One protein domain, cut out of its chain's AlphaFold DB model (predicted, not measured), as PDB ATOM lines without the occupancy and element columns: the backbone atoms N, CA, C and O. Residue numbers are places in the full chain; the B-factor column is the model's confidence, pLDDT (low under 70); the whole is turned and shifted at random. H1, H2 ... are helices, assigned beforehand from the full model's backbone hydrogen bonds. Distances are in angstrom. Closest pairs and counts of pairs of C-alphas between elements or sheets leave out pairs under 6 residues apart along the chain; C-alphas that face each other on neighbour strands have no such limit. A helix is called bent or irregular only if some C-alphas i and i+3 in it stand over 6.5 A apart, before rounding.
ATOM      1  N   TYR A   7      -5.687  21.197  34.498       93.56
ATOM      2  CA  TYR A   7      -4.624  20.893  33.535       93.56
ATOM      3  C   TYR A   7      -4.616  21.870  32.354       93.56
ATOM      4  O   TYR A   7      -3.556  22.126  31.794       93.56
ATOM      5  N   GLN A   8      -5.764  22.449  31.988       94.50
ATOM      6  CA  GLN A   8      -5.837  23.502  30.971       94.50
ATOM      7  C   GLN A   8      -5.233  24.807  31.488       94.50
ATOM      8  O   GLN A   8      -4.457  25.426  30.768       94.50
ATOM      9  N   TRP A   9      -5.485  25.172  32.750       94.88
ATOM     10  CA  TRP A   9      -4.808  26.307  33.388       94.88
ATOM     11  C   TRP A   9      -3.287  26.127  33.430       94.88
ATOM     12  O   TRP A   9      -2.549  27.050  33.082       94.88
ATOM     13  N   LEU A  10      -2.803  24.932  33.787       95.62
ATOM     14  CA  LEU A  10      -1.373  24.615  33.717       95.62
ATOM     15  C   LEU A  10      -0.845  24.605  32.274       95.62
ATOM     16  O   LEU A  10       0.268  25.061  32.023       95.62
ATOM     17  N   GLY A  11      -1.642  24.138  31.316       95.50
ATOM     18  CA  GLY A  11      -1.329  24.210  29.891       95.50
ATOM     19  C   GLY A  11      -1.131  25.653  29.423       95.50
ATOM     20  O   GLY A  11      -0.095  25.959  28.834       95.50
ATOM     21  N   CYS A  12      -2.062  26.554  29.756       95.31
ATOM     22  CA  CYS A  12      -1.928  27.994  29.526       95.31
ATOM     23  C   CYS A  12      -0.633  28.518  30.150       95.31
ATOM     24  O   CYS A  12       0.171  29.144  29.462       95.31
ATOM     25  N   PHE A  13      -0.398  28.213  31.430       96.88
ATOM     26  CA  PHE A  13       0.810  28.627  32.141       96.88
ATOM     27  C   PHE A  13       2.091  28.226  31.394       96.88
ATOM     28  O   PHE A  13       2.931  29.088  31.134       96.88
ATOM     29  N   TYR A  14       2.241  26.957  30.999       96.94
ATOM     30  CA  TYR A  14       3.452  26.485  30.316       96.94
ATOM     31  C   TYR A  14       3.601  27.040  28.899       96.94
ATOM     32  O   TYR A  14       4.709  27.410  28.509       96.94
ATOM     33  N   ILE A  15       2.505  27.156  28.145       96.62
ATOM     34  CA  ILE A  15       2.531  27.765  26.809       96.62
ATOM     35  C   ILE A  15       3.006  29.217  26.906       96.62
ATOM     36  O   ILE A  15       3.878  29.624  26.141       96.62
ATOM     37  N   TYR A  16       2.507  29.983  27.878       97.00
ATOM     38  CA  TYR A  16       2.930  31.369  28.074       97.00
ATOM     39  C   TYR A  16       4.335  31.505  28.664       97.00
ATOM     40  O   TYR A  16       5.049  32.433  28.288       97.00
ATOM     41  N   CYS A  17       4.785  30.566  29.502       96.12
ATOM     42  CA  CYS A  17       6.190  30.502  29.915       96.12
ATOM     43  C   CYS A  17       7.122  30.353  28.707       96.12
ATOM     44  O   CYS A  17       8.143  31.040  28.628       96.12
ATOM     45  N   PHE A  18       6.772  29.466  27.774       96.06
ATOM     46  CA  PHE A  18       7.562  29.203  26.574       96.06
ATOM     47  C   PHE A  18       7.477  30.355  25.565       96.06
ATOM     48  O   PHE A  18       8.498  30.808  25.055       96.06
ATOM     49  N   ALA A  19       6.278  30.885  25.310       95.19
ATOM     50  CA  ALA A  19       6.078  32.013  24.401       95.19
ATOM     51  C   ALA A  19       6.787  33.282  24.901       95.19
ATOM     52  O   ALA A  19       7.465  33.959  24.126       95.19
ATOM     53  N   GLY A  20       6.699  33.562  26.205       93.69
ATOM     54  CA  GLY A  20       7.458  34.635  26.840       93.69
ATOM     55  C   GLY A  20       8.962  34.439  26.677       93.69
ATOM     56  O   GLY A  20       9.674  35.381  26.328       93.69
ATOM     57  N   TRP A  21       9.450  33.205  26.853       94.62
ATOM     58  CA  TRP A  21      10.859  32.871  26.637       94.62
ATOM     59  C   TRP A  21      11.310  33.120  25.199       94.62
ATOM     60  O   TRP A  21      12.371  33.719  25.009       94.62
ATOM     61  N   ILE A  22      10.514  32.720  24.201       94.50
ATOM     62  CA  ILE A  22      10.801  33.011  22.789       94.50
ATOM     63  C   ILE A  22      10.912  34.521  22.593       94.50
ATOM     64  O   ILE A  22      11.907  34.987  22.039       94.50
ATOM     65  N   PHE A  23       9.920  35.282  23.057       92.31
ATOM     66  CA  PHE A  23       9.881  36.731  22.882       92.31
ATOM     67  C   PHE A  23      11.099  37.417  23.512       92.31
ATOM     68  O   PHE A  23      11.841  38.121  22.823       92.31
ATOM     69  N   GLU A  24      11.357  37.175  24.800       90.12
ATOM     70  CA  GLU A  24      12.416  37.880  25.521       90.12
ATOM     71  C   GLU A  24      13.815  37.417  25.092       90.12
ATOM     72  O   GLU A  24      14.707  38.248  24.900       90.12
ATOM     73  N   SER A  25      14.014  36.110  24.880       90.19
ATOM     74  CA  SER A  25      15.294  35.584  24.389       90.19
ATOM     75  C   SER A  25      15.600  36.107  22.995       90.19
ATOM     76  O   SER A  25      16.731  36.519  22.748       90.19
ATOM     77  N   THR A  26      14.614  36.157  22.096       91.19
ATOM     78  CA  THR A  26      14.800  36.686  20.737       91.19
ATOM     79  C   THR A  26      15.125  38.175  20.776       91.19
ATOM     80  O   THR A  26      16.126  38.593  20.194       91.19
ATOM     81  N   TYR A  27      14.353  38.968  21.523       89.50
ATOM     82  CA  TYR A  27      14.576  40.408  21.664       89.50
ATOM     83  C   TYR A  27      15.985  40.732  22.186       89.50
ATOM     84  O   TYR A  27      16.717  41.527  21.589       89.50
ATOM     85  N   VAL A  28      16.410  40.078  23.274       86.50
ATOM     86  CA  VAL A  28      17.743  40.294  23.855       86.50
ATOM     87  C   VAL A  28      18.842  39.746  22.945       86.50
ATOM     88  O   VAL A  28      19.899  40.371  22.833       86.50
ATOM     89  N   SER A  29      18.616  38.618  22.269       88.19
ATOM     90  CA  SER A  29      19.610  38.038  21.358       88.19
ATOM     91  C   SER A  29      19.886  38.951  20.167       88.19
ATOM     92  O   SER A  29      21.047  39.190  19.841       88.19
ATOM     93  N   ILE A  30      18.838  39.536  19.577       90.69
ATOM     94  CA  ILE A  30      18.966  40.526  18.499       90.69
ATOM     95  C   ILE A  30      19.718  41.760  19.006       90.69
ATOM     96  O   ILE A  30      20.685  42.191  18.386       90.69
ATOM     97  N   ARG A  31      19.333  42.296  20.172       86.19
ATOM     98  CA  ARG A  31      19.969  43.493  20.743       86.19
ATOM     99  C   ARG A  31      21.445  43.286  21.095       86.19
ATOM    100  O   ARG A  31      22.223  44.232  21.032       86.19
ATOM    101  N   THR A  32      21.826  42.080  21.517       83.06
ATOM    102  CA  THR A  32      23.197  41.765  21.957       83.06
ATOM    103  C   THR A  32      24.067  41.131  20.872       83.06
ATOM    104  O   THR A  32      25.259  40.935  21.105       83.06
ATOM    105  N   GLY A  33      23.502  40.803  19.705       86.25
ATOM    106  CA  GLY A  33      24.220  40.179  18.589       86.25
ATOM    107  C   GLY A  33      24.674  38.737  18.845       86.25
ATOM    108  O   GLY A  33      25.516  38.220  18.116       86.25
ATOM    109  N   ARG A  34      24.158  38.074  19.886       85.94
ATOM    110  CA  ARG A  34      24.481  36.679  20.226       85.94
ATOM    111  C   ARG A  34      23.267  35.988  20.820       85.94
ATOM    112  O   ARG A  34      22.441  36.640  21.446       85.94
ATOM    113  N   PHE A  35      23.187  34.668  20.695       85.38
ATOM    114  CA  PHE A  35      22.113  33.917  21.340       85.38
ATOM    115  C   PHE A  35      22.217  34.010  22.870       85.38
ATOM    116  O   PHE A  35      23.247  33.670  23.460       85.38
ATOM    117  N   VAL A  36      21.139  34.461  23.508       81.69
ATOM    118  CA  VAL A  36      21.009  34.569  24.961       81.69
ATOM    119  C   VAL A  36      19.793  33.764  25.397       81.69
ATOM    120  O   VAL A  36      18.659  34.146  25.123       81.69
ATOM    121  N   ASN A  37      20.031  32.664  26.118       84.94
ATOM    122  CA  ASN A  37      18.964  31.939  26.806       84.94
ATOM    123  C   ASN A  37      18.510  32.763  28.013       84.94
ATOM    124  O   ASN A  37      19.236  32.845  29.009       84.94
ATOM    125  N   ARG A  38      17.347  33.400  27.887       83.81
ATOM    126  CA  ARG A  38      16.864  34.393  28.832       83.81
ATOM    127  C   ARG A  38      15.986  33.779  29.914       83.81
ATOM    128  O   ARG A  38      15.070  33.026  29.622       83.81
ATOM    129  N   GLY A  39      16.207  34.186  31.160       82.94
ATOM    130  CA  GLY A  39      15.297  33.886  32.262       82.94
ATOM    131  C   GLY A  39      15.978  33.419  33.534       82.94
ATOM    132  O   GLY A  39      17.204  33.390  33.634       82.94
ATOM    133  N   PHE A  40      15.144  33.124  34.531       84.25
ATOM    134  CA  PHE A  40      15.575  32.589  35.822       84.25
ATOM    135  C   PHE A  40      15.864  31.086  35.751       84.25
ATOM    136  O   PHE A  40      16.819  30.605  36.356       84.25
ATOM    137  N   LEU A  41      15.035  30.361  34.999       88.12
ATOM    138  CA  LEU A  41      15.170  28.929  34.775       88.12
ATOM    139  C   LEU A  41      16.244  28.629  33.725       88.12
ATOM    140  O   LEU A  41      16.652  29.492  32.945       88.12
ATOM    141  N   ARG A  42      16.735  27.390  33.716       86.75
ATOM    142  CA  ARG A  42      17.678  26.896  32.699       86.75
ATOM    143  C   ARG A  42      16.943  26.424  31.459       86.75
ATOM    144  O   ARG A  42      17.477  26.531  30.354       86.75
ATOM    145  N   LEU A  43      15.745  25.895  31.671       90.50
ATOM    146  CA  LEU A  43      14.811  25.541  30.617       90.50
ATOM    147  C   LEU A  43      14.346  26.786  29.850       90.50
ATOM    148  O   LEU A  43      14.367  27.885  30.407       90.50
ATOM    149  N   PRO A  44      13.877  26.614  28.601       91.88
ATOM    150  CA  PRO A  44      13.303  27.684  27.793       91.88
ATOM    151  C   PRO A  44      11.920  28.122  28.309       91.88
ATOM    152  O   PRO A  44      10.922  28.041  27.608       91.88
ATOM    153  N   MET A  45      11.825  28.517  29.576       93.12
ATOM    154  CA  MET A  45      10.576  28.815  30.268       93.12
ATOM    155  C   MET A  45      10.775  30.043  31.150       93.12
ATOM    156  O   MET A  45      11.669  30.068  31.997       93.12
ATOM    157  N   LEU A  46       9.915  31.049  30.988       92.69
ATOM    158  CA  LEU A  46       9.865  32.235  31.839       92.69
ATOM    159  C   LEU A  46       8.614  32.192  32.734       92.69
ATOM    160  O   LEU A  46       7.550  32.637  32.299       92.69
ATOM    161  N   PRO A  47       8.724  31.716  33.995       93.50
ATOM    162  CA  PRO A  47       7.581  31.579  34.903       93.50
ATOM    163  C   PRO A  47       6.778  32.865  35.077       93.50
ATOM    164  O   PRO A  47       5.557  32.816  35.152       93.50
ATOM    165  N   LEU A  48       7.451  34.020  35.075       92.06
ATOM    166  CA  LEU A  48       6.806  35.323  35.222       92.06
ATOM    167  C   LEU A  48       5.791  35.608  34.105       92.06
ATOM    168  O   LEU A  48       4.738  36.168  34.385       92.06
ATOM    169  N   TYR A  49       6.062  35.179  32.868       93.69
ATOM    170  CA  TYR A  49       5.124  35.343  31.752       93.69
ATOM    171  C   TYR A  49       3.945  34.384  31.878       93.69
ATOM    172  O   TYR A  49       2.813  34.785  31.634       93.69
ATOM    173  N   GLY A  50       4.189  33.140  32.304       95.06
ATOM    174  CA  GLY A  50       3.119  32.183  32.583       95.06
ATOM    175  C   GLY A  50       2.192  32.660  33.698       95.06
ATOM    176  O   GLY A  50       0.978  32.711  33.516       95.06
ATOM    177  N   THR A  51       2.762  33.049  34.842       94.62
ATOM    178  CA  THR A  51       2.010  33.579  35.986       94.62
ATOM    179  C   THR A  51       1.311  34.881  35.621       94.62
ATOM    180  O   THR A  51       0.134  35.036  35.930       94.62
ATOM    181  N   GLY A  52       1.998  35.789  34.922       93.94
ATOM    182  CA  GLY A  52       1.430  37.047  34.446       93.94
ATOM    183  C   GLY A  52       0.238  36.820  33.527       93.94
ATOM    184  O   GLY A  52      -0.820  37.386  33.771       93.94
ATOM    185  N   ALA A  53       0.364  35.940  32.532       94.56
ATOM    186  CA  ALA A  53      -0.721  35.640  31.606       94.56
ATOM    187  C   ALA A  53      -1.928  35.001  32.306       94.56
ATOM    188  O   ALA A  53      -3.048  35.464  32.122       94.56
ATOM    189  N   VAL A  54      -1.717  33.988  33.157       95.19
ATOM    190  CA  VAL A  54      -2.812  33.366  33.925       95.19
ATOM    191  C   VAL A  54      -3.493  34.385  34.838       95.19
ATOM    192  O   VAL A  54      -4.719  34.437  34.895       95.19
ATOM    193  N   MET A  55      -2.715  35.236  35.509       94.31
ATOM    194  CA  MET A  55      -3.255  36.298  36.350       94.31
ATOM    195  C   MET A  55      -4.057  37.314  35.527       94.31
ATOM    196  O   MET A  55      -5.157  37.658  35.942       94.31
ATOM    197  N   MET A  56      -3.564  37.743  34.357       93.06
ATOM    198  CA  MET A  56      -4.283  38.646  33.445       93.06
ATOM    199  C   MET A  56      -5.622  38.062  32.994       93.06
ATOM    200  O   MET A  56      -6.634  38.759  33.014       93.06
ATOM    201  N   LEU A  57      -5.644  36.781  32.623       92.88
ATOM    202  CA  LEU A  57      -6.877  36.086  32.256       92.88
ATOM    203  C   LEU A  57      -7.851  36.041  33.435       92.88
ATOM    204  O   LEU A  57      -9.044  36.237  33.253       92.88
ATOM    205  N   TRP A  58      -7.353  35.845  34.657       92.88
ATOM    206  CA  TRP A  58      -8.201  35.771  35.843       92.88
ATOM    207  C   TRP A  58      -8.780  37.130  36.263       92.88
ATOM    208  O   TRP A  58      -9.969  37.225  36.546       92.88
ATOM    209  N   VAL A  59      -7.976  38.201  36.268       92.88
ATOM    210  CA  VAL A  59      -8.435  39.547  36.673       92.88
ATOM    211  C   VAL A  59      -9.297  40.237  35.618       92.88
ATOM    212  O   VAL A  59     -10.054  41.148  35.949       92.88
ATOM    213  N   SER A  60      -9.195  39.823  34.354       92.12
ATOM    214  CA  SER A  60     -10.042  40.337  33.274       92.12
ATOM    215  C   SER A  60     -11.416  39.668  33.231       92.12
ATOM    216  O   SER A  60     -12.353  40.305  32.770       92.12
ATOM    217  N   LEU A  61     -11.587  38.457  33.781       89.38
ATOM    218  CA  LEU A  61     -12.862  37.719  33.756       89.38
ATOM    219  C   LEU A  61     -14.091  38.526  34.209       89.38
ATOM    220  O   LEU A  61     -15.088  38.505  33.487       89.38
ATOM    221  N   PRO A  62     -14.073  39.240  35.355       91.69
ATOM    222  CA  PRO A  62     -15.250  39.977  35.822       91.69
ATOM    223  C   PRO A  62     -15.598  41.190  34.952       91.69
ATOM    224  O   PRO A  62     -16.677  41.754  35.100       91.69
ATOM    225  N   VAL A  63     -14.673  41.621  34.091       92.88
ATOM    226  CA  VAL A  63     -14.756  42.865  33.316       92.88
ATOM    227  C   VAL A  63     -14.495  42.658  31.822       92.88
ATOM    228  O   VAL A  63     -14.282  43.630  31.104       92.88
ATOM    229  N   GLN A  64     -14.519  41.408  31.351       89.19
ATOM    230  CA  GLN A  64     -14.125  41.007  29.994       89.19
ATOM    231  C   GLN A  64     -14.929  41.734  28.900       89.19
ATOM    232  O   GLN A  64     -14.412  41.986  27.820       89.19
ATOM    233  N   ASP A  65     -16.168  42.136  29.203       90.19
ATOM    234  CA  ASP A  65     -17.063  42.830  28.270       90.19
ATOM    235  C   ASP A  65     -16.749  44.337  28.136       90.19
ATOM    236  O   ASP A  65     -17.306  45.034  27.285       90.19
ATOM    237  N   HIS A  66     -15.843  44.869  28.964       93.88
ATOM    238  CA  HIS A  66     -15.476  46.282  29.004       93.88
ATOM    239  C   HIS A  66     -13.972  46.479  28.803       93.88
ATOM    240  O   HIS A  66     -13.186  46.442  29.750       93.88
ATOM    241  N   LEU A  67     -13.576  46.815  27.573       93.75
ATOM    242  CA  LEU A  67     -12.173  46.966  27.167       93.75
ATOM    243  C   LEU A  67     -11.349  47.896  28.081       93.75
ATOM    244  O   LEU A  67     -10.209  47.591  28.426       93.75
ATOM    245  N   ILE A  68     -11.933  49.019  28.514       95.88
ATOM    246  CA  ILE A  68     -11.265  49.976  29.414       95.88
ATOM    247  C   ILE A  68     -11.016  49.351  30.792       95.88
ATOM    248  O   ILE A  68      -9.959  49.556  31.384       95.88
ATOM    249  N   LEU A  69     -11.963  48.567  31.309       95.12
ATOM    250  CA  LEU A  69     -11.803  47.902  32.598       95.12
ATOM    251  C   LEU A  69     -10.797  46.748  32.519       95.12
ATOM    252  O   LEU A  69     -10.031  46.578  33.461       95.12
ATOM    253  N   VAL A  70     -10.734  46.022  31.394       95.06
ATOM    254  CA  VAL A  70      -9.680  45.024  31.118       95.06
ATOM    255  C   VAL A  70      -8.298  45.678  31.102       95.06
ATOM    256  O   VAL A  70      -7.361  45.168  31.713       95.06
ATOM    257  N   TYR A  71      -8.169  46.837  30.453       96.56
ATOM    258  CA  TYR A  71      -6.930  47.611  30.476       96.56
ATOM    259  C   TYR A  71      -6.537  47.989  31.908       96.56
ATOM    260  O   TYR A  71      -5.419  47.707  32.335       96.56
ATOM    261  N   LEU A  72      -7.451  48.604  32.669       97.12
ATOM    262  CA  LEU A  72      -7.165  49.078  34.026       97.12
ATOM    263  C   LEU A  72      -6.853  47.931  34.994       97.12
ATOM    264  O   LEU A  72      -5.911  48.044  35.782       97.12
ATOM    265  N   SER A  73      -7.592  46.819  34.926       95.25
ATOM    266  CA  SER A  73      -7.303  45.633  35.739       95.25
ATOM    267  C   SER A  73      -5.943  45.036  35.378       95.25
ATOM    268  O   SER A  73      -5.183  44.669  36.275       95.25
ATOM    269  N   GLY A  74      -5.590  45.043  34.090       94.88
ATOM    270  CA  GLY A  74      -4.280  44.659  33.582       94.88
ATOM    271  C   GLY A  74      -3.139  45.506  34.134       94.88
ATOM    272  O   GLY A  74      -2.198  44.963  34.715       94.88
ATOM    273  N   VAL A  75      -3.248  46.838  34.033       95.94
ATOM    274  CA  VAL A  75      -2.266  47.785  34.592       95.94
ATOM    275  C   VAL A  75      -2.047  47.509  36.079       95.94
ATOM    276  O   VAL A  75      -0.904  47.357  36.516       95.94
ATOM    277  N   LEU A  76      -3.127  47.431  36.863       95.94
ATOM    278  CA  LEU A  76      -3.048  47.255  38.314       95.94
ATOM    279  C   LEU A  76      -2.441  45.901  38.688       95.94
ATOM    280  O   LEU A  76      -1.497  45.847  39.479       95.94
ATOM    281  N   ALA A  77      -2.949  44.817  38.104       95.12
ATOM    282  CA  ALA A  77      -2.507  43.473  38.435       95.12
ATOM    283  C   ALA A  77      -1.056  43.235  37.998       95.12
ATOM    284  O   ALA A  77      -0.260  42.726  38.785       95.12
ATOM    285  N   ALA A  78      -0.678  43.644  36.781       94.44
ATOM    286  CA  ALA A  78       0.679  43.456  36.271       94.44
ATOM    287  C   ALA A  78       1.690  44.253  37.094       94.44
ATOM    288  O   ALA A  78       2.720  43.714  37.489       94.44
ATOM    289  N   THR A  79       1.356  45.501  37.429       94.75
ATOM    290  CA  THR A  79       2.200  46.351  38.277       94.75
ATOM    291  C   THR A  79       2.371  45.747  39.671       94.75
ATOM    292  O   THR A  79       3.483  45.723  40.197       94.75
ATOM    293  N   ALA A  80       1.297  45.216  40.267       95.56
ATOM    294  CA  ALA A  80       1.369  44.547  41.562       95.56
ATOM    295  C   ALA A  80       2.248  43.287  41.503       95.56
ATOM    296  O   ALA A  80       3.129  43.114  42.346       95.56
ATOM    297  N   LEU A  81       2.060  42.434  40.491       94.44
ATOM    298  CA  LEU A  81       2.865  41.227  40.305       94.44
ATOM    299  C   LEU A  81       4.339  41.555  40.058       94.44
ATOM    300  O   LEU A  81       5.204  40.927  40.668       94.44
ATOM    301  N   GLU A  82       4.634  42.531  39.201       93.75
ATOM    302  CA  GLU A  82       5.998  42.972  38.904       93.75
ATOM    303  C   GLU A  82       6.669  43.526  40.168       93.75
ATOM    304  O   GLU A  82       7.782  43.122  40.503       93.75
ATOM    305  N   TYR A  83       5.973  44.359  40.950       94.56
ATOM    306  CA  TYR A  83       6.516  44.888  42.200       94.56
ATOM    307  C   TYR A  83       6.785  43.788  43.233       94.56
ATOM    308  O   TYR A  83       7.894  43.694  43.760       94.56
ATOM    309  N   VAL A  84       5.789  42.941  43.514       94.88
ATOM    310  CA  VAL A  84       5.903  41.872  44.518       94.88
ATOM    311  C   VAL A  84       6.977  40.869  44.114       94.88
ATOM    312  O   VAL A  84       7.800  40.491  44.948       94.88
ATOM    313  N   THR A  85       7.019  40.475  42.838       91.75
ATOM    314  CA  THR A  85       8.024  39.526  42.349       91.75
ATOM    315  C   THR A  85       9.417  40.143  42.385       91.75
ATOM    316  O   THR A  85      10.341  39.509  42.890       91.75
ATOM    317  N   GLY A  86       9.581  41.386  41.921       90.62
ATOM    318  CA  GLY A  86      10.864  42.091  41.960       90.62
ATOM    319  C   GLY A  86      11.393  42.236  43.389       90.62
ATOM    320  O   GLY A  86      12.537  41.871  43.670       90.62
ATOM    321  N   TRP A  87      10.530  42.670  44.311       93.69
ATOM    322  CA  TRP A  87      10.848  42.800  45.733       93.69
ATOM    323  C   TRP A  87      11.213  41.460  46.382       93.69
ATOM    324  O   TRP A  87      12.232  41.359  47.072       93.69
ATOM    325  N   ALA A  88      10.422  40.412  46.139       91.69
ATOM    326  CA  ALA A  88      10.674  39.086  46.691       91.69
ATOM    327  C   ALA A  88      11.996  38.508  46.164       91.69
ATOM    328  O   ALA A  88      12.812  38.014  46.945       91.69
ATOM    329  N   MET A  89      12.249  38.618  44.855       87.50
ATOM    330  CA  MET A  89      13.483  38.133  44.238       87.50
ATOM    331  C   MET A  89      14.717  38.877  44.757       87.50
ATOM    332  O   MET A  89      15.720  38.229  45.064       87.50
ATOM    333  N   GLU A  90      14.662  40.201  44.930       88.81
ATOM    334  CA  GLU A  90      15.784  40.939  45.519       88.81
ATOM    335  C   GLU A  90      16.017  40.531  46.979       88.81
ATOM    336  O   GLU A  90      17.161  40.319  47.394       88.81
ATOM    337  N   ARG A  91      14.955  40.351  47.774       88.12
ATOM    338  CA  ARG A  91      15.097  39.972  49.186       88.12
ATOM    339  C   ARG A  91      15.681  38.570  49.354       88.12
ATOM    340  O   ARG A  91      16.525  38.385  50.241       88.12
ATOM    341  N   LEU A  92      15.264  37.625  48.512       86.94
ATOM    342  CA  LEU A  92      15.698  36.226  48.543       86.94
ATOM    343  C   LEU A  92      17.089  36.030  47.927       86.94
ATOM    344  O   LEU A  92      17.927  35.356  48.520       86.94
ATOM    345  N   PHE A  93      17.355  36.633  46.766       83.88
ATOM    346  CA  PHE A  93      18.552  36.342  45.966       83.88
ATOM    347  C   PHE A  93      19.601  37.461  45.963       83.88
ATOM    348  O   PHE A  93      20.700  37.254  45.459       83.88
ATOM    349  N   LYS A  94      19.299  38.638  46.532       82.25
ATOM    350  CA  LYS A  94      20.182  39.829  46.579       82.25
ATOM    351  C   LYS A  94      20.567  40.389  45.202       82.25
ATOM    352  O   LYS A  94      21.592  41.062  45.049       82.25
ATOM    353  N   VAL A  95      19.742  40.108  44.198       80.38
ATOM    354  CA  VAL A  95      19.911  40.535  42.807       80.38
ATOM    355  C   VAL A  95      18.560  41.017  42.285       80.38
ATOM    356  O   VAL A  95      17.558  40.323  42.457       80.38
ATOM    357  N   LYS A  96      18.540  42.171  41.612       83.75
ATOM    358  CA  LYS A  96      17.395  42.627  40.819       83.75
ATOM    359  C   LYS A  96      17.470  41.999  39.432       83.75
ATOM    360  O   LYS A  96      18.473  42.154  38.744       83.75
ATOM    361  N   TYR A  97      16.431  41.289  39.005       81.06
ATOM    362  CA  TYR A  97      16.408  40.631  37.687       81.06
ATOM    363  C   TYR A  97      16.059  41.593  36.542       81.06
ATOM    364  O   TYR A  97      16.415  41.352  35.385       81.06
ATOM    365  N   TRP A  98      15.411  42.700  36.886       86.00
ATOM    366  CA  TRP A  98      15.187  43.876  36.059       86.00
ATOM    367  C   TRP A  98      15.356  45.118  36.935       86.00
ATOM    368  O   TRP A  98      15.148  45.057  38.147       86.00
ATOM    369  N   ASP A  99      15.769  46.230  36.332       88.00
ATOM    370  CA  ASP A  99      16.002  47.478  37.054       88.00
ATOM    371  C   ASP A  99      15.496  48.679  36.248       88.00
ATOM    372  O   ASP A  99      16.042  49.027  35.199       88.00
ATOM    373  N   TYR A 100      14.452  49.325  36.765       87.31
ATOM    374  CA  TYR A 100      13.879  50.554  36.224       87.31
ATOM    375  C   TYR A 100      14.377  51.815  36.945       87.31
ATOM    376  O   TYR A 100      13.786  52.877  36.766       87.31
ATOM    377  N   SER A 101      15.459  51.747  37.733       87.75
ATOM    378  CA  SER A 101      16.000  52.913  38.462       87.75
ATOM    379  C   SER A 101      16.302  54.113  37.551       87.75
ATOM    380  O   SER A 101      16.188  55.256  37.983       87.75
ATOM    381  N   ASN A 102      16.638  53.862  36.281       85.94
ATOM    382  CA  ASN A 102      16.932  54.902  35.289       85.94
ATOM    383  C   ASN A 102      15.687  55.428  34.546       85.94
ATOM    384  O   ASN A 102      15.820  56.246  33.638       85.94
ATOM    385  N   GLN A 103      14.485  54.956  34.889       87.25
ATOM    386  CA  GLN A 103      13.231  55.390  34.273       87.25
ATOM    387  C   GLN A 103      12.522  56.430  35.145       87.25
ATOM    388  O   GLN A 103      12.570  56.379  36.377       87.25
ATOM    389  N   LYS A 104      11.823  57.375  34.505       88.81
ATOM    390  CA  LYS A 104      10.993  58.361  35.212       88.81
ATOM    391  C   LYS A 104       9.820  57.664  35.910       88.81
ATOM    392  O   LYS A 104       9.286  56.687  35.391       88.81
ATOM    393  N   TYR A 105       9.418  58.191  37.070       91.75
ATOM    394  CA  TYR A 105       8.318  57.653  37.882       91.75
ATOM    395  C   TYR A 105       8.488  56.159  38.215       91.75
ATOM    396  O   TYR A 105       7.547  55.372  38.100       91.75
ATOM    397  N   ASN A 106       9.710  55.756  38.577       93.81
ATOM    398  CA  ASN A 106       9.980  54.413  39.080       93.81
ATOM    399  C   ASN A 106       9.745  54.330  40.596       93.81
ATOM    400  O   ASN A 106       9.934  55.314  41.311       93.81
ATOM    401  N   LEU A 107       9.373  53.146  41.082       91.12
ATOM    402  CA  LEU A 107       9.254  52.859  42.512       91.12
ATOM    403  C   LEU A 107      10.274  51.788  42.905       91.12
ATOM    404  O   LEU A 107      10.184  50.644  42.455       91.12
ATOM    405  N   ASN A 108      11.256  52.167  43.732       88.12
ATOM    406  CA  ASN A 108      12.370  51.312  44.180       88.12
ATOM    407  C   ASN A 108      13.144  50.620  43.031       88.12
ATOM    408  O   ASN A 108      13.893  49.669  43.259       88.12
ATOM    409  N   GLY A 109      12.977  51.087  41.789       87.75
ATOM    410  CA  GLY A 109      13.479  50.444  40.575       87.75
ATOM    411  C   GLY A 109      12.783  49.133  40.174       87.75
ATOM    412  O   GLY A 109      13.236  48.519  39.213       87.75
ATOM    413  N   TYR A 110      11.717  48.687  40.852       90.06
ATOM    414  CA  TYR A 110      11.015  47.435  40.504       90.06
ATOM    415  C   TYR A 110       9.937  47.610  39.440       90.06
ATOM    416  O   TYR A 110       9.724  46.707  38.640       90.06
ATOM    417  N   ILE A 111       9.275  48.766  39.437       93.50
ATOM    418  CA  ILE A 111       8.225  49.140  38.483       93.50
ATOM    419  C   ILE A 111       8.463  50.571  38.011       93.50
ATOM    420  O   ILE A 111       9.104  51.361  38.712       93.50
ATOM    421  N   CYS A 112       7.914  50.923  36.854       93.81
ATOM    422  CA  CYS A 112       7.831  52.303  36.391       93.81
ATOM    423  C   CYS A 112       6.510  52.552  35.667       93.81
ATOM    424  O   CYS A 112       5.941  51.639  35.069       93.81
ATOM    425  N   LEU A 113       6.052  53.805  35.687       93.31
ATOM    426  CA  LEU A 113       4.764  54.186  35.104       93.31
ATOM    427  C   LEU A 113       4.634  53.782  33.626       93.31
ATOM    428  O   LEU A 113       3.590  53.288  33.210       93.31
ATOM    429  N   THR A 114       5.700  53.941  32.838       92.56
ATOM    430  CA  THR A 114       5.703  53.567  31.415       92.56
ATOM    431  C   THR A 114       5.481  52.067  31.213       92.56
ATOM    432  O   THR A 114       4.709  51.684  30.338       92.56
ATOM    433  N   SER A 115       6.120  51.224  32.033       91.25
ATOM    434  CA  SER A 115       5.933  49.766  31.996       91.25
ATOM    435  C   SER A 115       4.508  49.400  32.410       91.25
ATOM    436  O   SER A 115       3.817  48.694  31.683       91.25
ATOM    437  N   SER A 116       4.014  49.983  33.510       94.25
ATOM    438  CA  SER A 116       2.642  49.797  33.997       94.25
ATOM    439  C   SER A 116       1.585  50.092  32.930       94.25
ATOM    440  O   SER A 116       0.663  49.303  32.751       94.25
ATOM    441  N   ILE A 117       1.734  51.191  32.186       94.62
ATOM    442  CA  ILE A 117       0.841  51.557  31.075       94.62
ATOM    443  C   ILE A 117       0.931  50.530  29.937       94.62
ATOM    444  O   ILE A 117      -0.094  50.077  29.427       94.62
ATOM    445  N   ALA A 118       2.146  50.131  29.553       94.50
ATOM    446  CA  ALA A 118       2.353  49.133  28.504       94.50
ATOM    447  C   ALA A 118       1.712  47.781  28.857       94.50
ATOM    448  O   ALA A 118       1.129  47.136  27.983       94.50
ATOM    449  N   TRP A 119       1.752  47.385  30.134       93.94
ATOM    450  CA  TRP A 119       1.109  46.161  30.602       93.94
ATOM    451  C   TRP A 119      -0.400  46.153  30.362       93.94
ATOM    452  O   TRP A 119      -0.912  45.128  29.937       93.94
ATOM    453  N   GLY A 120      -1.102  47.279  30.531       94.44
ATOM    454  CA  GLY A 120      -2.540  47.352  30.245       94.44
ATOM    455  C   GLY A 120      -2.882  47.057  28.781       94.44
ATOM    456  O   GLY A 120      -3.809  46.302  28.490       94.44
ATOM    457  N   PHE A 121      -2.106  47.608  27.840       96.12
ATOM    458  CA  PHE A 121      -2.274  47.298  26.415       96.12
ATOM    459  C   PHE A 121      -1.928  45.842  26.109       96.12
ATOM    460  O   PHE A 121      -2.607  45.196  25.312       96.12
ATOM    461  N   LEU A 122      -0.891  45.311  26.762       93.50
ATOM    462  CA  LEU A 122      -0.509  43.914  26.612       93.50
ATOM    463  C   LEU A 122      -1.566  42.961  27.187       93.50
ATOM    464  O   LEU A 122      -1.745  41.882  26.634       93.50
ATOM    465  N   THR A 123      -2.306  43.357  28.226       94.88
ATOM    466  CA  THR A 123      -3.457  42.604  28.744       94.88
ATOM    467  C   THR A 123      -4.558  42.493  27.699       94.88
ATOM    468  O   THR A 123      -5.000  41.382  27.433       94.88
ATOM    469  N   ILE A 124      -4.938  43.600  27.049       95.50
ATOM    470  CA  ILE A 124      -5.906  43.567  25.939       95.50
ATOM    471  C   ILE A 124      -5.388  42.679  24.802       95.50
ATOM    472  O   ILE A 124      -6.100  41.813  24.304       95.50
ATOM    473  N   LEU A 125      -4.132  42.866  24.389       95.06
ATOM    474  CA  LEU A 125      -3.535  42.056  23.325       95.06
ATOM    475  C   LEU A 125      -3.552  40.562  23.686       95.06
ATOM    476  O   LEU A 125      -3.814  39.709  22.837       95.06
ATOM    477  N   LEU A 126      -3.282  40.241  24.951       94.50
ATOM    478  CA  LEU A 126      -3.317  38.882  25.454       94.50
ATOM    479  C   LEU A 126      -4.731  38.298  25.385       94.50
ATOM    480  O   LEU A 126      -4.880  37.224  24.808       94.50
ATOM    481  N   THR A 127      -5.738  38.973  25.942       93.25
ATOM    482  CA  THR A 127      -7.111  38.443  26.036       93.25
ATOM    483  C   THR A 127      -7.787  38.353  24.672       93.25
ATOM    484  O   THR A 127      -8.392  37.328  24.366       93.25
ATOM    485  N   GLU A 128      -7.624  39.374  23.826       91.88
ATOM    486  CA  GLU A 128      -8.355  39.492  22.558       91.88
ATOM    487  C   GLU A 128      -7.664  38.789  21.384       91.88
ATOM    488  O   GLU A 128      -8.326  38.334  20.451       91.88
ATOM    489  N   VAL A 129      -6.327  38.695  21.395       93.75
ATOM    490  CA  VAL A 129      -5.562  38.239  20.219       93.75
ATOM    491  C   VAL A 129      -4.748  36.987  20.509       93.75
ATOM    492  O   VAL A 129      -4.836  36.010  19.763       93.75
ATOM    493  N   LEU A 130      -3.944  36.985  21.576       94.50
ATOM    494  CA  LEU A 130      -3.002  35.888  21.830       94.50
ATOM    495  C   LEU A 130      -3.665  34.670  22.478       94.50
ATOM    496  O   LEU A 130      -3.247  33.544  22.222       94.50
ATOM    497  N   HIS A 131      -4.671  34.867  23.326       95.00
ATOM    498  CA  HIS A 131      -5.314  33.782  24.059       95.00
ATOM    499  C   HIS A 131      -6.289  32.931  23.241       95.00
ATOM    500  O   HIS A 131      -6.172  31.707  23.319       95.00
ATOM    501  N   PRO A 132      -7.157  33.487  22.372       93.50
ATOM    502  CA  PRO A 132      -8.083  32.683  21.574       93.50
ATOM    503  C   PRO A 132      -7.439  31.537  20.758       93.50
ATOM    504  O   PRO A 132      -8.000  30.439  20.719       93.50
ATOM    505  N   PRO A 133      -6.272  31.696  20.094       94.31
ATOM    506  CA  PRO A 133      -5.622  30.567  19.426       94.31
ATOM    507  C   PRO A 133      -5.044  29.533  20.404       94.31
ATOM    508  O   PRO A 133      -5.101  28.339  20.105       94.31
ATOM    509  N   VAL A 134      -4.521  29.964  21.556       93.81
ATOM    510  CA  VAL A 134      -3.992  29.072  22.603       93.81
ATOM    511  C   VAL A 134      -5.114  28.241  23.214       93.81
ATOM    512  O   VAL A 134      -4.986  27.026  23.349       93.81
ATOM    513  N   GLU A 135      -6.244  28.876  23.502       93.50
ATOM    514  CA  GLU A 135      -7.454  28.222  23.977       93.50
ATOM    515  C   GLU A 135      -7.919  27.139  22.992       93.50
ATOM    516  O   GLU A 135      -8.078  25.974  23.366       93.50
ATOM    517  N   ARG A 136      -8.045  27.482  21.702       92.94
ATOM    518  CA  ARG A 136      -8.409  26.510  20.656       92.94
ATOM    519  C   ARG A 136      -7.431  25.341  20.570       92.94
ATOM    520  O   ARG A 136      -7.855  24.223  20.290       92.94
ATOM    521  N   LEU A 137      -6.136  25.579  20.776       92.00
ATOM    522  CA  LEU A 137      -5.131  24.517  20.798       92.00
ATOM    523  C   LEU A 137      -5.339  23.578  21.994       92.00
ATOM    524  O   LEU A 137      -5.341  22.363  21.814       92.00
ATOM    525  N   LEU A 138      -5.563  24.126  23.191       91.81
ATOM    526  CA  LEU A 138      -5.760  23.340  24.411       91.81
ATOM    527  C   LEU A 138      -7.027  22.482  24.362       91.81
ATOM    528  O   LEU A 138      -6.997  21.336  24.806       91.81
ATOM    529  N   PHE A 139      -8.120  22.992  23.788       91.56
ATOM    530  CA  PHE A 139      -9.361  22.223  23.628       91.56
ATOM    531  C   PHE A 139      -9.296  21.148  22.535       91.56
ATOM    532  O   PHE A 139     -10.104  20.223  22.550       91.56
ATOM    533  N   ARG A 140      -8.339  21.227  21.600       93.25
ATOM    534  CA  ARG A 140      -8.136  20.196  20.564       93.25
ATOM    535  C   ARG A 140      -7.367  18.974  21.061       93.25
ATOM    536  O   ARG A 140      -7.377  17.947  20.386       93.25
ATOM    537  N   LEU A 141      -6.676  19.071  22.196       91.38
ATOM    538  CA  LEU A 141      -5.860  17.975  22.711       91.38
ATOM    539  C   LEU A 141      -6.728  16.921  23.419       91.38
ATOM    540  O   LEU A 141      -7.499  17.271  24.316       91.38
ATOM    541  N   PRO A 142      -6.570  15.621  23.095       94.19
ATOM    542  CA  PRO A 142      -7.195  14.548  23.860       94.19
ATOM    543  C   PRO A 142      -6.778  14.606  25.332       94.19
ATOM    544  O   PRO A 142      -5.597  14.784  25.636       94.19
ATOM    545  N   VAL A 143      -7.729  14.395  26.247       94.19
ATOM    546  CA  VAL A 143      -7.505  14.520  27.699       94.19
ATOM    547  C   VAL A 143      -6.286  13.724  28.197       94.19
ATOM    548  O   VAL A 143      -5.473  14.317  28.907       94.19
ATOM    549  N   PRO A 144      -6.063  12.447  27.811       94.69
ATOM    550  CA  PRO A 144      -4.895  11.699  28.285       94.69
ATOM    551  C   PRO A 144      -3.563  12.313  27.837       94.69
ATOM    552  O   PRO A 144      -2.608  12.343  28.611       94.69
ATOM    553  N   LEU A 145      -3.507  12.848  26.612       93.56
ATOM    554  CA  LEU A 145      -2.313  13.502  26.076       93.56
ATOM    555  C   LEU A 145      -2.071  14.851  26.761       93.56
ATOM    556  O   LEU A 145      -0.937  15.154  27.126       93.56
ATOM    557  N   ALA A 146      -3.132  15.636  26.972       93.81
ATOM    558  CA  ALA A 146      -3.050  16.919  27.662       93.81
ATOM    559  C   ALA A 146      -2.567  16.743  29.109       93.81
ATOM    560  O   ALA A 146      -1.604  17.387  29.521       93.81
ATOM    561  N   VAL A 147      -3.182  15.828  29.865       95.62
ATOM    562  CA  VAL A 147      -2.803  15.547  31.257       95.62
ATOM    563  C   VAL A 147      -1.402  14.941  31.331       95.62
ATOM    564  O   VAL A 147      -0.579  15.425  32.105       95.62
ATOM    565  N   GLY A 148      -1.090  13.936  30.505       96.56
ATOM    566  CA  GLY A 148       0.236  13.311  30.475       96.56
ATOM    567  C   GLY A 148       1.349  14.309  30.142       96.56
ATOM    568  O   GLY A 148       2.362  14.360  30.842       96.56
ATOM    569  N   GLY A 149       1.131  15.157  29.132       95.25
ATOM    570  CA  GLY A 149       2.062  16.215  28.744       95.25
ATOM    571  C   GLY A 149       2.259  17.260  29.844       95.25
ATOM    572  O   GLY A 149       3.395  17.577  30.189       95.25
ATOM    573  N   VAL A 150       1.171  17.747  30.449       96.31
ATOM    574  CA  VAL A 150       1.234  18.706  31.565       96.31
ATOM    575  C   VAL A 150       1.966  18.108  32.765       96.31
ATOM    576  O   VAL A 150       2.838  18.773  33.321       96.31
ATOM    577  N   CYS A 151       1.684  16.861  33.149       96.88
ATOM    578  CA  CYS A 151       2.382  16.187  34.246       96.88
ATOM    579  C   CYS A 151       3.885  16.042  33.959       96.88
ATOM    580  O   CYS A 151       4.706  16.381  34.810       96.88
ATOM    581  N   PHE A 152       4.250  15.606  32.751       96.69
ATOM    582  CA  PHE A 152       5.647  15.462  32.340       96.69
ATOM    583  C   PHE A 152       6.403  16.798  32.370       96.69
ATOM    584  O   PHE A 152       7.464  16.900  32.991       96.69
ATOM    585  N   ILE A 153       5.826  17.846  31.769       96.50
ATOM    586  CA  ILE A 153       6.401  19.198  31.780       96.50
ATOM    587  C   ILE A 153       6.513  19.714  33.217       96.50
ATOM    588  O   ILE A 153       7.537  20.291  33.568       96.50
ATOM    589  N   THR A 154       5.516  19.451  34.067       96.94
ATOM    590  CA  THR A 154       5.526  19.869  35.475       96.94
ATOM    591  C   THR A 154       6.692  19.261  36.244       96.94
ATOM    592  O   THR A 154       7.387  19.983  36.954       96.94
ATOM    593  N   VAL A 155       6.965  17.963  36.086       97.25
ATOM    594  CA  VAL A 155       8.097  17.308  36.768       97.25
ATOM    595  C   VAL A 155       9.430  17.940  36.357       97.25
ATOM    596  O   VAL A 155      10.246  18.280  37.215       97.25
ATOM    597  N   ILE A 156       9.634  18.152  35.054       96.50
ATOM    598  CA  ILE A 156      10.858  18.765  34.520       96.50
ATOM    599  C   ILE A 156      10.991  20.222  34.980       96.50
ATOM    600  O   ILE A 156      12.061  20.641  35.427       96.50
ATOM    601  N   PHE A 157       9.898  20.981  34.921       95.81
ATOM    602  CA  PHE A 157       9.836  22.371  35.358       95.81
ATOM    603  C   PHE A 157      10.151  22.513  36.851       95.81
ATOM    604  O   PHE A 157      10.940  23.378  37.231       95.81
ATOM    605  N   LEU A 158       9.587  21.652  37.702       96.50
ATOM    606  CA  LEU A 158       9.852  21.655  39.141       96.50
ATOM    607  C   LEU A 158      11.307  21.300  39.445       96.50
ATOM    608  O   LEU A 158      11.940  21.985  40.251       96.50
ATOM    609  N   TYR A 159      11.854  20.279  38.781       95.50
ATOM    610  CA  TYR A 159      13.261  19.915  38.933       95.50
ATOM    611  C   TYR A 159      14.181  21.100  38.605       95.50
ATOM    612  O   TYR A 159      15.044  21.462  39.408       95.50
ATOM    613  N   ASP A 160      13.965  21.748  37.460       94.06
ATOM    614  CA  ASP A 160      14.778  22.890  37.043       94.06
ATOM    615  C   ASP A 160      14.577  24.121  37.935       94.06
ATOM    616  O   ASP A 160      15.538  24.829  38.241       94.06
ATOM    617  N   THR A 161      13.353  24.341  38.421       93.25
ATOM    618  CA  THR A 161      13.036  25.412  39.374       93.25
ATOM    619  C   THR A 161      13.797  25.223  40.677       93.25
ATOM    620  O   THR A 161      14.478  26.145  41.122       93.25
ATOM    621  N   VAL A 162      13.761  24.024  41.267       93.38
ATOM    622  CA  VAL A 162      14.497  23.722  42.505       93.38
ATOM    623  C   VAL A 162      15.990  23.968  42.316       93.38
ATOM    624  O   VAL A 162      16.634  24.588  43.164       93.38
ATOM    625  N   GLN A 163      16.547  23.513  41.197       90.69
ATOM    626  CA  GLN A 163      17.971  23.651  40.928       90.69
ATOM    627  C   GLN A 163      18.372  25.111  40.656       90.69
ATOM    628  O   GLN A 163      19.385  25.575  41.177       90.69
ATOM    629  N   SER A 164      17.552  25.872  39.930       90.00
ATOM    630  CA  SER A 164      17.779  27.303  39.673       90.00
ATOM    631  C   SER A 164      17.658  28.146  40.949       90.00
ATOM    632  O   SER A 164      18.485  29.025  41.190       90.00
ATOM    633  N   VAL A 165      16.697  27.833  41.828       90.06
ATOM    634  CA  VAL A 165      16.560  28.470  43.151       90.06
ATOM    635  C   VAL A 165      17.763  28.172  44.040       90.06
ATOM    636  O   VAL A 165      18.284  29.086  44.679       90.06
ATOM    637  N   ARG A 166      18.245  26.924  44.073       89.56
ATOM    638  CA  ARG A 166      19.448  26.553  44.838       89.56
ATOM    639  C   ARG A 166      20.669  27.344  44.386       89.56
ATOM    640  O   ARG A 166      21.362  27.905  45.236       89.56
ATOM    641  N   ASP A 167      20.893  27.434  43.077       85.50
ATOM    642  CA  ASP A 167      22.002  28.208  42.517       85.50
ATOM    643  C   ASP A 167      21.868  29.699  42.857       85.50
ATOM    644  O   ASP A 167      22.853  30.343  43.225       85.50
ATOM    645  N   ALA A 168      20.652  30.250  42.785       85.88
ATOM    646  CA  ALA A 168      20.394  31.658  43.076       85.88
ATOM    647  C   ALA A 168      20.589  31.993  44.563       85.88
ATOM    648  O   ALA A 168      21.190  33.015  44.891       85.88
ATOM    649  N   LEU A 169      20.157  31.118  45.475       87.75
ATOM    650  CA  LEU A 169      20.417  31.264  46.911       87.75
ATOM    651  C   LEU A 169      21.897  31.074  47.250       87.75
ATOM    652  O   LEU A 169      22.418  31.749  48.136       87.75
ATOM    653  N   ALA A 170      22.592  30.160  46.571       84.75
ATOM    654  CA  ALA A 170      24.034  30.002  46.721       84.75
ATOM    655  C   ALA A 170      24.778  31.268  46.268       84.75
ATOM    656  O   ALA A 170      25.650  31.742  46.993       84.75
ATOM    657  N   LEU A 171      24.368  31.878  45.148       81.12
ATOM    658  CA  LEU A 171      24.884  33.173  44.702       81.12
ATOM    659  C   LEU A 171      24.590  34.286  45.721       81.12
ATOM    660  O   LEU A 171      25.489  35.050  46.057       81.12
ATOM    661  N   GLY A 172      23.365  34.355  46.251       81.81
ATOM    662  CA  GLY A 172      22.984  35.333  47.273       81.81
ATOM    663  C   GLY A 172      23.822  35.212  48.550       81.81
ATOM    664  O   GLY A 172      24.382  36.203  49.019       81.81
ATOM    665  N   ARG A 173      23.992  33.988  49.070       84.06
ATOM    666  CA  ARG A 173      24.882  33.706  50.213       84.06
ATOM    667  C   ARG A 173      26.331  34.060  49.907       84.06
ATOM    668  O   ARG A 173      27.029  34.571  50.777       84.06
ATOM    669  N   ALA A 174      26.774  33.824  48.674       78.19
ATOM    670  CA  ALA A 174      28.113  34.192  48.254       78.19
ATOM    671  C   ALA A 174      28.319  35.717  48.262       78.19
ATOM    672  O   ALA A 174      29.303  36.217  48.807       78.19
ATOM    673  N   LEU A 175      27.364  36.479  47.734       75.00
ATOM    674  CA  LEU A 175      27.415  37.939  47.782       75.00
ATOM    675  C   LEU A 175      27.492  38.459  49.224       75.00
ATOM    676  O   LEU A 175      28.307  39.329  49.515       75.00
ATOM    677  N   GLU A 176      26.695  37.904  50.140       82.25
ATOM    678  CA  GLU A 176      26.728  38.296  51.556       82.25
ATOM    679  C   GLU A 176      28.045  37.943  52.250       82.25
ATOM    680  O   GLU A 176      28.588  38.769  52.985       82.25
ATOM    681  N   ALA A 177      28.575  36.743  52.010       79.62
ATOM    682  CA  ALA A 177      29.861  36.329  52.556       79.62
ATOM    683  C   ALA A 177      30.990  37.259  52.092       79.62
ATOM    684  O   ALA A 177      31.841  37.637  52.893       79.62
ATOM    685  N   MET A 178      30.962  37.699  50.831       69.38
ATOM    686  CA  MET A 178      31.938  38.653  50.308       69.38
ATOM    687  C   MET A 178      31.826  40.027  50.979       69.38
ATOM    688  O   MET A 178      32.846  40.614  51.327       69.38
ATOM    689  N   THR A 179      30.606  40.528  51.204       75.69
ATOM    690  CA  THR A 179      30.401  41.790  51.934       75.69
ATOM    691  C   THR A 179      30.925  41.703  53.369       75.69
ATOM    692  O   THR A 179      31.541  42.651  53.845       75.69
ATOM    693  N   ARG A 180      30.734  40.566  54.050       80.56
ATOM    694  CA  ARG A 180      31.270  40.348  55.404       80.56
ATOM    695  C   ARG A 180      32.792  40.275  55.418       80.56
ATOM    696  O   ARG A 180      33.411  40.982  56.200       80.56
ATOM    697  N   LEU A 181      33.385  39.492  54.515       72.69
ATOM    698  CA  LEU A 181      34.842  39.407  54.373       72.69
ATOM    699  C   LEU A 181      35.469  40.776  54.087       72.69
ATOM    700  O   LEU A 181      36.564  41.049  54.562       72.69
ATOM    701  N   LYS A 182      34.782  41.637  53.325       66.88
ATOM    702  CA  LYS A 182      35.220  43.018  53.102       66.88
ATOM    703  C   LYS A 182      35.190  43.832  54.391       66.88
ATOM    704  O   LYS A 182      36.200  44.429  54.725       66.88
ATOM    705  N   ALA A 183      34.079  43.811  55.123       73.94
ATOM    706  CA  ALA A 183      33.976  44.531  56.391       73.94
ATOM    707  C   ALA A 183      35.056  44.086  57.395       73.94
ATOM    708  O   ALA A 183      35.648  44.926  58.063       73.94
ATOM    709  N   GLU A 184      35.357  42.784  57.458       74.75
ATOM    710  CA  GLU A 184      36.465  42.260  58.270       74.75
ATOM    711  C   GLU A 184      37.834  42.754  57.780       74.75
ATOM    712  O   GLU A 184      38.699  43.071  58.591       74.75
ATOM    713  N   LEU A 185      38.055  42.834  56.464       67.19
ATOM    714  CA  LEU A 185      39.314  43.330  55.907       67.19
ATOM    715  C   LEU A 185      39.508  44.828  56.178       67.19
ATOM    716  O   LEU A 185      40.608  45.232  56.547       67.19
ATOM    717  N   ASP A 186      38.452  45.626  56.016       69.00
ATOM    718  CA  ASP A 186      38.463  47.065  56.291       69.00
ATOM    719  C   ASP A 186      38.749  47.322  57.785       69.00
ATOM    720  O   ASP A 186      39.569  48.175  58.117       69.00
ATOM    721  N   ASP A 187      38.166  46.525  58.692       73.81
ATOM    722  CA  ASP A 187      38.457  46.591  60.133       73.81
ATOM    723  C   ASP A 187      39.924  46.247  60.445       73.81
ATOM    724  O   ASP A 187      40.609  46.997  61.143       73.81
ATOM    725  N   VAL A 188      40.462  45.171  59.855       69.50
ATOM    726  CA  VAL A 188      41.884  44.807  60.011       69.50
ATOM    727  C   VAL A 188      42.805  45.912  59.479       69.50
ATOM    728  O   VAL A 188      43.832  46.204  60.093       69.50
ATOM    729  N   GLN A 189      42.455  46.568  58.366       62.88
ATOM    730  CA  GLN A 189      43.222  47.702  57.839       62.88
ATOM    731  C   GLN A 189      43.212  48.901  58.793       62.88
ATOM    732  O   GLN A 189      44.263  49.508  59.013       62.88
ATOM    733  N   VAL A 190      42.062  49.223  59.393       70.06
ATOM    734  CA  VAL A 190      41.951  50.288  60.400       70.06
ATOM    735  C   VAL A 190      42.782  49.952  61.639       70.06
ATOM    736  O   VAL A 190      43.543  50.800  62.107       70.06
ATOM    737  N   GLN A 191      42.717  48.715  62.134       69.88
ATOM    738  CA  GLN A 191      43.528  48.265  63.271       69.88
ATOM    739  C   GLN A 191      45.029  48.361  62.979       69.88
ATOM    740  O   GLN A 191      45.788  48.855  63.813       69.88
ATOM    741  N   LEU A 192      45.467  47.959  61.781       66.38
ATOM    742  CA  LEU A 192      46.858  48.116  61.349       66.38
ATOM    743  C   LEU A 192      47.272  49.590  61.263       66.38
ATOM    744  O   LEU A 192      48.387  49.929  61.658       66.38
ATOM    745  N   ALA A 193      46.398  50.472  60.771       64.81
ATOM    746  CA  ALA A 193      46.670  51.905  60.697       64.81
ATOM    747  C   ALA A 193      46.797  52.540  62.091       64.81
ATOM    748  O   ALA A 193      47.735  53.303  62.325       64.81
ATOM    749  N   LEU A 194      45.910  52.183  63.025       71.06
ATOM    750  CA  LEU A 194      45.972  52.631  64.418       71.06
ATOM    751  C   LEU A 194      47.242  52.138  65.107       71.06
ATOM    752  O   LEU A 194      47.954  52.931  65.713       71.06
ATOM    753  N   ASN A 402      26.385  30.786  35.375       62.66
ATOM    754  CA  ASN A 402      25.142  30.040  35.246       62.66
ATOM    755  C   ASN A 402      23.885  30.928  35.305       62.66
ATOM    756  O   ASN A 402      22.929  30.633  34.594       62.66
ATOM    757  N   LEU A 403      23.880  32.009  36.098       65.50
ATOM    758  CA  LEU A 403      22.682  32.835  36.344       65.50
ATOM    759  C   LEU A 403      22.699  34.200  35.637       65.50
ATOM    760  O   LEU A 403      21.793  34.523  34.874       65.50
ATOM    761  N   LEU A 404      23.736  35.014  35.843       62.25
ATOM    762  CA  LEU A 404      23.755  36.404  35.358       62.25
ATOM    763  C   LEU A 404      24.088  36.515  33.864       62.25
ATOM    764  O   LEU A 404      23.664  37.457  33.209       62.25
ATOM    765  N   LEU A 405      24.810  35.550  33.282       60.38
ATOM    766  CA  LEU A 405      25.029  35.547  31.825       60.38
ATOM    767  C   LEU A 405      23.749  35.264  31.033       60.38
ATOM    768  O   LEU A 405      23.635  35.693  29.887       60.38
ATOM    769  N   ARG A 406      22.798  34.557  31.647       66.50
ATOM    770  CA  ARG A 406      21.477  34.276  31.074       66.50
ATOM    771  C   ARG A 406      20.542  35.462  31.205       66.50
ATOM    772  O   ARG A 406      19.675  35.673  30.364       66.50
ATOM    773  N   ASN A 407      20.763  36.290  32.225       69.62
ATOM    774  CA  ASN A 407      20.024  37.518  32.423       69.62
ATOM    775  C   ASN A 407      20.956  38.759  32.406       69.62
ATOM    776  O   ASN A 407      21.298  39.264  33.469       69.62
ATOM    777  N   PRO A 408      21.339  39.311  31.228       61.91
ATOM    778  CA  PRO A 408      22.249  40.465  31.173       61.91
ATOM    779  C   PRO A 408      21.713  41.763  31.791       61.91
ATOM    780  O   PRO A 408      22.495  42.656  32.096       61.91
ATOM    781  N   SER A 409      20.394  41.891  31.937       60.91
ATOM    782  CA  SER A 409      19.755  43.032  32.603       60.91
ATOM    783  C   SER A 409      19.700  42.881  34.125       60.91
ATOM    784  O   SER A 409      19.253  43.807  34.796       60.91
ATOM    785  N   ALA A 410      20.081  41.719  34.666       63.75
ATOM    786  CA  ALA A 410      20.090  41.485  36.094       63.75
ATOM    787  C   ALA A 410      21.195  42.333  36.717       63.75
ATOM    788  O   ALA A 410      22.379  42.172  36.414       63.75
ATOM    789  N   ALA A 411      20.797  43.237  37.597       60.56
ATOM    790  CA  ALA A 411      21.688  44.130  38.303       60.56
ATOM    791  C   ALA A 411      21.770  43.707  39.770       60.56
ATOM    792  O   ALA A 411      20.769  43.496  40.451       60.56
ATOM    793  N   SER A 412      22.983  43.624  40.298       68.31
ATOM    794  CA  SER A 412      23.196  43.604  41.741       68.31
ATOM    795  C   SER A 412      24.226  44.665  42.058       68.31
ATOM    796  O   SER A 412      25.365  44.552  41.612       68.31
ATOM    797  N   ARG A 413      23.821  45.695  42.814       65.00
ATOM    798  CA  ARG A 413      24.712  46.795  43.219       65.00
ATOM    799  C   ARG A 413      25.939  46.262  43.958       65.00
ATOM    800  O   ARG A 413      27.065  46.558  43.578       65.00
ATOM    801  N   ARG A 414      25.705  45.339  44.899       65.56
ATOM    802  CA  ARG A 414      26.753  44.640  45.658       65.56
ATOM    803  C   ARG A 414      27.720  43.885  44.749       65.56
ATOM    804  O   ARG A 414      28.919  43.875  44.995       65.56
ATOM    805  N   PHE A 415      27.207  43.255  43.692       62.62
ATOM    806  CA  PHE A 415      28.045  42.544  42.730       62.62
ATOM    807  C   PHE A 415      28.818  43.492  41.808       62.62
ATOM    808  O   PHE A 415      29.986  43.242  41.532       62.62
ATOM    809  N   SER A 416      28.192  44.567  41.316       60.12
ATOM    810  CA  SER A 416      28.870  45.547  40.463       60.12
ATOM    811  C   SER A 416      29.975  46.281  41.213       60.12
ATOM    812  O   SER A 416      31.046  46.471  40.650       60.12
ATOM    813  N   GLU A 417      29.743  46.625  42.481       65.31
ATOM    814  CA  GLU A 417      30.760  47.184  43.378       65.31
ATOM    815  C   GLU A 417      31.898  46.179  43.574       65.31
ATOM    816  O   GLU A 417      33.050  46.489  43.280       65.31
ATOM    817  N   ALA A 418      31.571  44.928  43.921       59.62
ATOM    818  CA  ALA A 418      32.555  43.862  44.076       59.62
ATOM    819  C   ALA A 418      33.403  43.616  42.813       59.62
ATOM    820  O   ALA A 418      34.606  43.386  42.911       59.62
ATOM    821  N   LEU A 419      32.796  43.642  41.620       55.41
ATOM    822  CA  LEU A 419      33.498  43.397  40.358       55.41
ATOM    823  C   LEU A 419      34.347  44.598  39.924       55.41
ATOM    824  O   LEU A 419      35.437  44.407  39.384       55.41
ATOM    825  N   LYS A 420      33.846  45.819  40.138       63.56
ATOM    826  CA  LYS A 420      34.570  47.056  39.837       63.56
ATOM    827  C   LYS A 420      35.827  47.154  40.699       63.56
ATOM    828  O   LYS A 420      36.908  47.341  40.156       63.56
ATOM    829  N   GLU A 421      35.699  46.875  41.992       60.34
ATOM    830  CA  GLU A 421      36.828  46.862  42.925       60.34
ATOM    831  C   GLU A 421      37.853  45.769  42.597       60.34
ATOM    832  O   GLU A 421      39.050  45.991  42.715       60.34
ATOM    833  N   LEU A 422      37.424  44.583  42.144       53.59
ATOM    834  CA  LEU A 422      38.365  43.546  41.689       53.59
ATOM    835  C   LEU A 422      39.167  43.986  40.465       53.59
ATOM    836  O   LEU A 422      40.334  43.623  40.333       53.59
ATOM    837  N   ARG A 423      38.534  44.736  39.560       56.50
ATOM    838  CA  ARG A 423      39.205  45.277  38.382       56.50
ATOM    839  C   ARG A 423      40.192  46.373  38.774       56.50
ATOM    840  O   ARG A 423      41.315  46.343  38.290       56.50
ATOM    841  N   GLU A 424      39.802  47.260  39.685       68.81
ATOM    842  CA  GLU A 424      40.677  48.298  40.243       68.81
ATOM    843  C   GLU A 424      41.887  47.677  40.961       68.81
ATOM    844  O   GLU A 424      43.019  48.034  40.654       68.81
ATOM    845  N   LEU A 425      41.684  46.654  41.801       57.47
ATOM    846  CA  LEU A 425      42.772  45.935  42.482       57.47
ATOM    847  C   LEU A 425      43.699  45.189  41.513       57.47
ATOM    848  O   LEU A 425      44.910  45.156  41.719       57.47
ATOM    849  N   ALA A 426      43.156  44.574  40.459       56.44
ATOM    850  CA  ALA A 426      43.971  43.917  39.438       56.44
ATOM    851  C   ALA A 426      44.803  44.935  38.638       56.44
ATOM    852  O   ALA A 426      45.955  44.661  38.305       56.44
ATOM    853  N   GLU A 427      44.242  46.114  38.357       64.00
ATOM    854  CA  GLU A 427      44.954  47.217  37.710       64.00
ATOM    855  C   GLU A 427      46.026  47.828  38.626       64.00
ATOM    856  O   GLU A 427      47.115  48.144  38.151       64.00
ATOM    857  N   GLU A 428      45.767  47.958  39.930       68.81
ATOM    858  CA  GLU A 428      46.758  48.392  40.923       68.81
ATOM    859  C   GLU A 428      47.910  47.394  41.056       68.81
ATOM    860  O   GLU A 428      49.068  47.796  40.989       68.81
ATOM    861  N   GLN A 429      47.615  46.095  41.149       57.00
ATOM    862  CA  GLN A 429      48.647  45.054  41.201       57.00
ATOM    863  C   GLN A 429      49.494  45.026  39.931       57.00
ATOM    864  O   GLN A 429      50.716  44.957  40.016       57.00
ATOM    865  N   TRP A 430      48.868  45.134  38.757       66.12
ATOM    866  CA  TRP A 430      49.587  45.213  37.486       66.12
ATOM    867  C   TRP A 430      50.504  46.444  37.423       66.12
ATOM    868  O   TRP A 430      51.644  46.347  36.967       66.12
ATOM    869  N   LYS A 431      50.047  47.592  37.940       69.25
ATOM    870  CA  LYS A 431      50.867  48.806  38.060       69.25
ATOM    871  C   LYS A 431      52.020  48.634  39.049       69.25
ATOM    872  O   LYS A 431      53.121  49.077  38.747       69.25
ATOM    873  N   GLU A 432      51.800  48.008  40.203       68.38
ATOM    874  CA  GLU A 432      52.861  47.742  41.184       68.38
ATOM    875  C   GLU A 432      53.920  46.772  40.652       68.38
ATOM    876  O   GLU A 432      55.105  46.965  40.917       68.38
TER     877      GLU A 432
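This is residues 7 to 194 and 402 to 432 of the 438 residues of an uncharacterized protein of Lachnoclostridium sp. An14 (UniProt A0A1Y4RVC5). Helices H1 to H4 cross one another in a body, and the very long helix H5 passes along one side of it and beyond one end, where its residues 183 to 194 stick out. Residues 419 to 432 of H6 stick out at the same end, making a fork with them. The printed part has 219 residues with six named helices, H1 to H6 in chain order, and no named strand: all helix. It is loose, with a radius of gyration of the C-alphas of 21.4 A, and elongated, spanning 74 by 40 by 32 A.

H1, residues 7 to 32, begins at C-alpha 7 (-4.624, 20.893, 33.535) and is 36.7 A long. H2, residues 47 to 63, is only just irregular: C-alphas 59 and 62 are 6.9 A apart. H3, residues 67 to 93, measures 37.6 A. H4, residues 113 to 140, was assigned as one helix by its hydrogen bonds but is bent, C-alphas 128 and 131 being 6.6 A apart; its arms are H4a, 113 to 128, and H4b, 131 to 140. H5, residues 143 to 194, measures 75.2 A; H6, residues 413 to 432, ends at C-alpha 432 (52.861, 47.742, 41.184).

Helix packing is mostly crossed. Residues 9 to 20 of H1 touch H2 at a steep tilt of 57 degrees, closest C-alphas Phe 13 and Gly 50, 4.3 A. H2 and H3 form a helical hairpin, closest C-alphas Ser 60 and Val 70, 5.2 A. Every O i to N i+4 pair is within hydrogen-bond range in H1, H3, H4b, H5 and H6, against 11 of 13 in H2 and 11 of 12 in H4a.

Residues 195 to 401 are cut out, leaving 42.4 A between C-alphas 194 and 402. The links H1 to H2 and H3 to H4 are long. Forty residues have pLDDT under 70, among them 402 to 432.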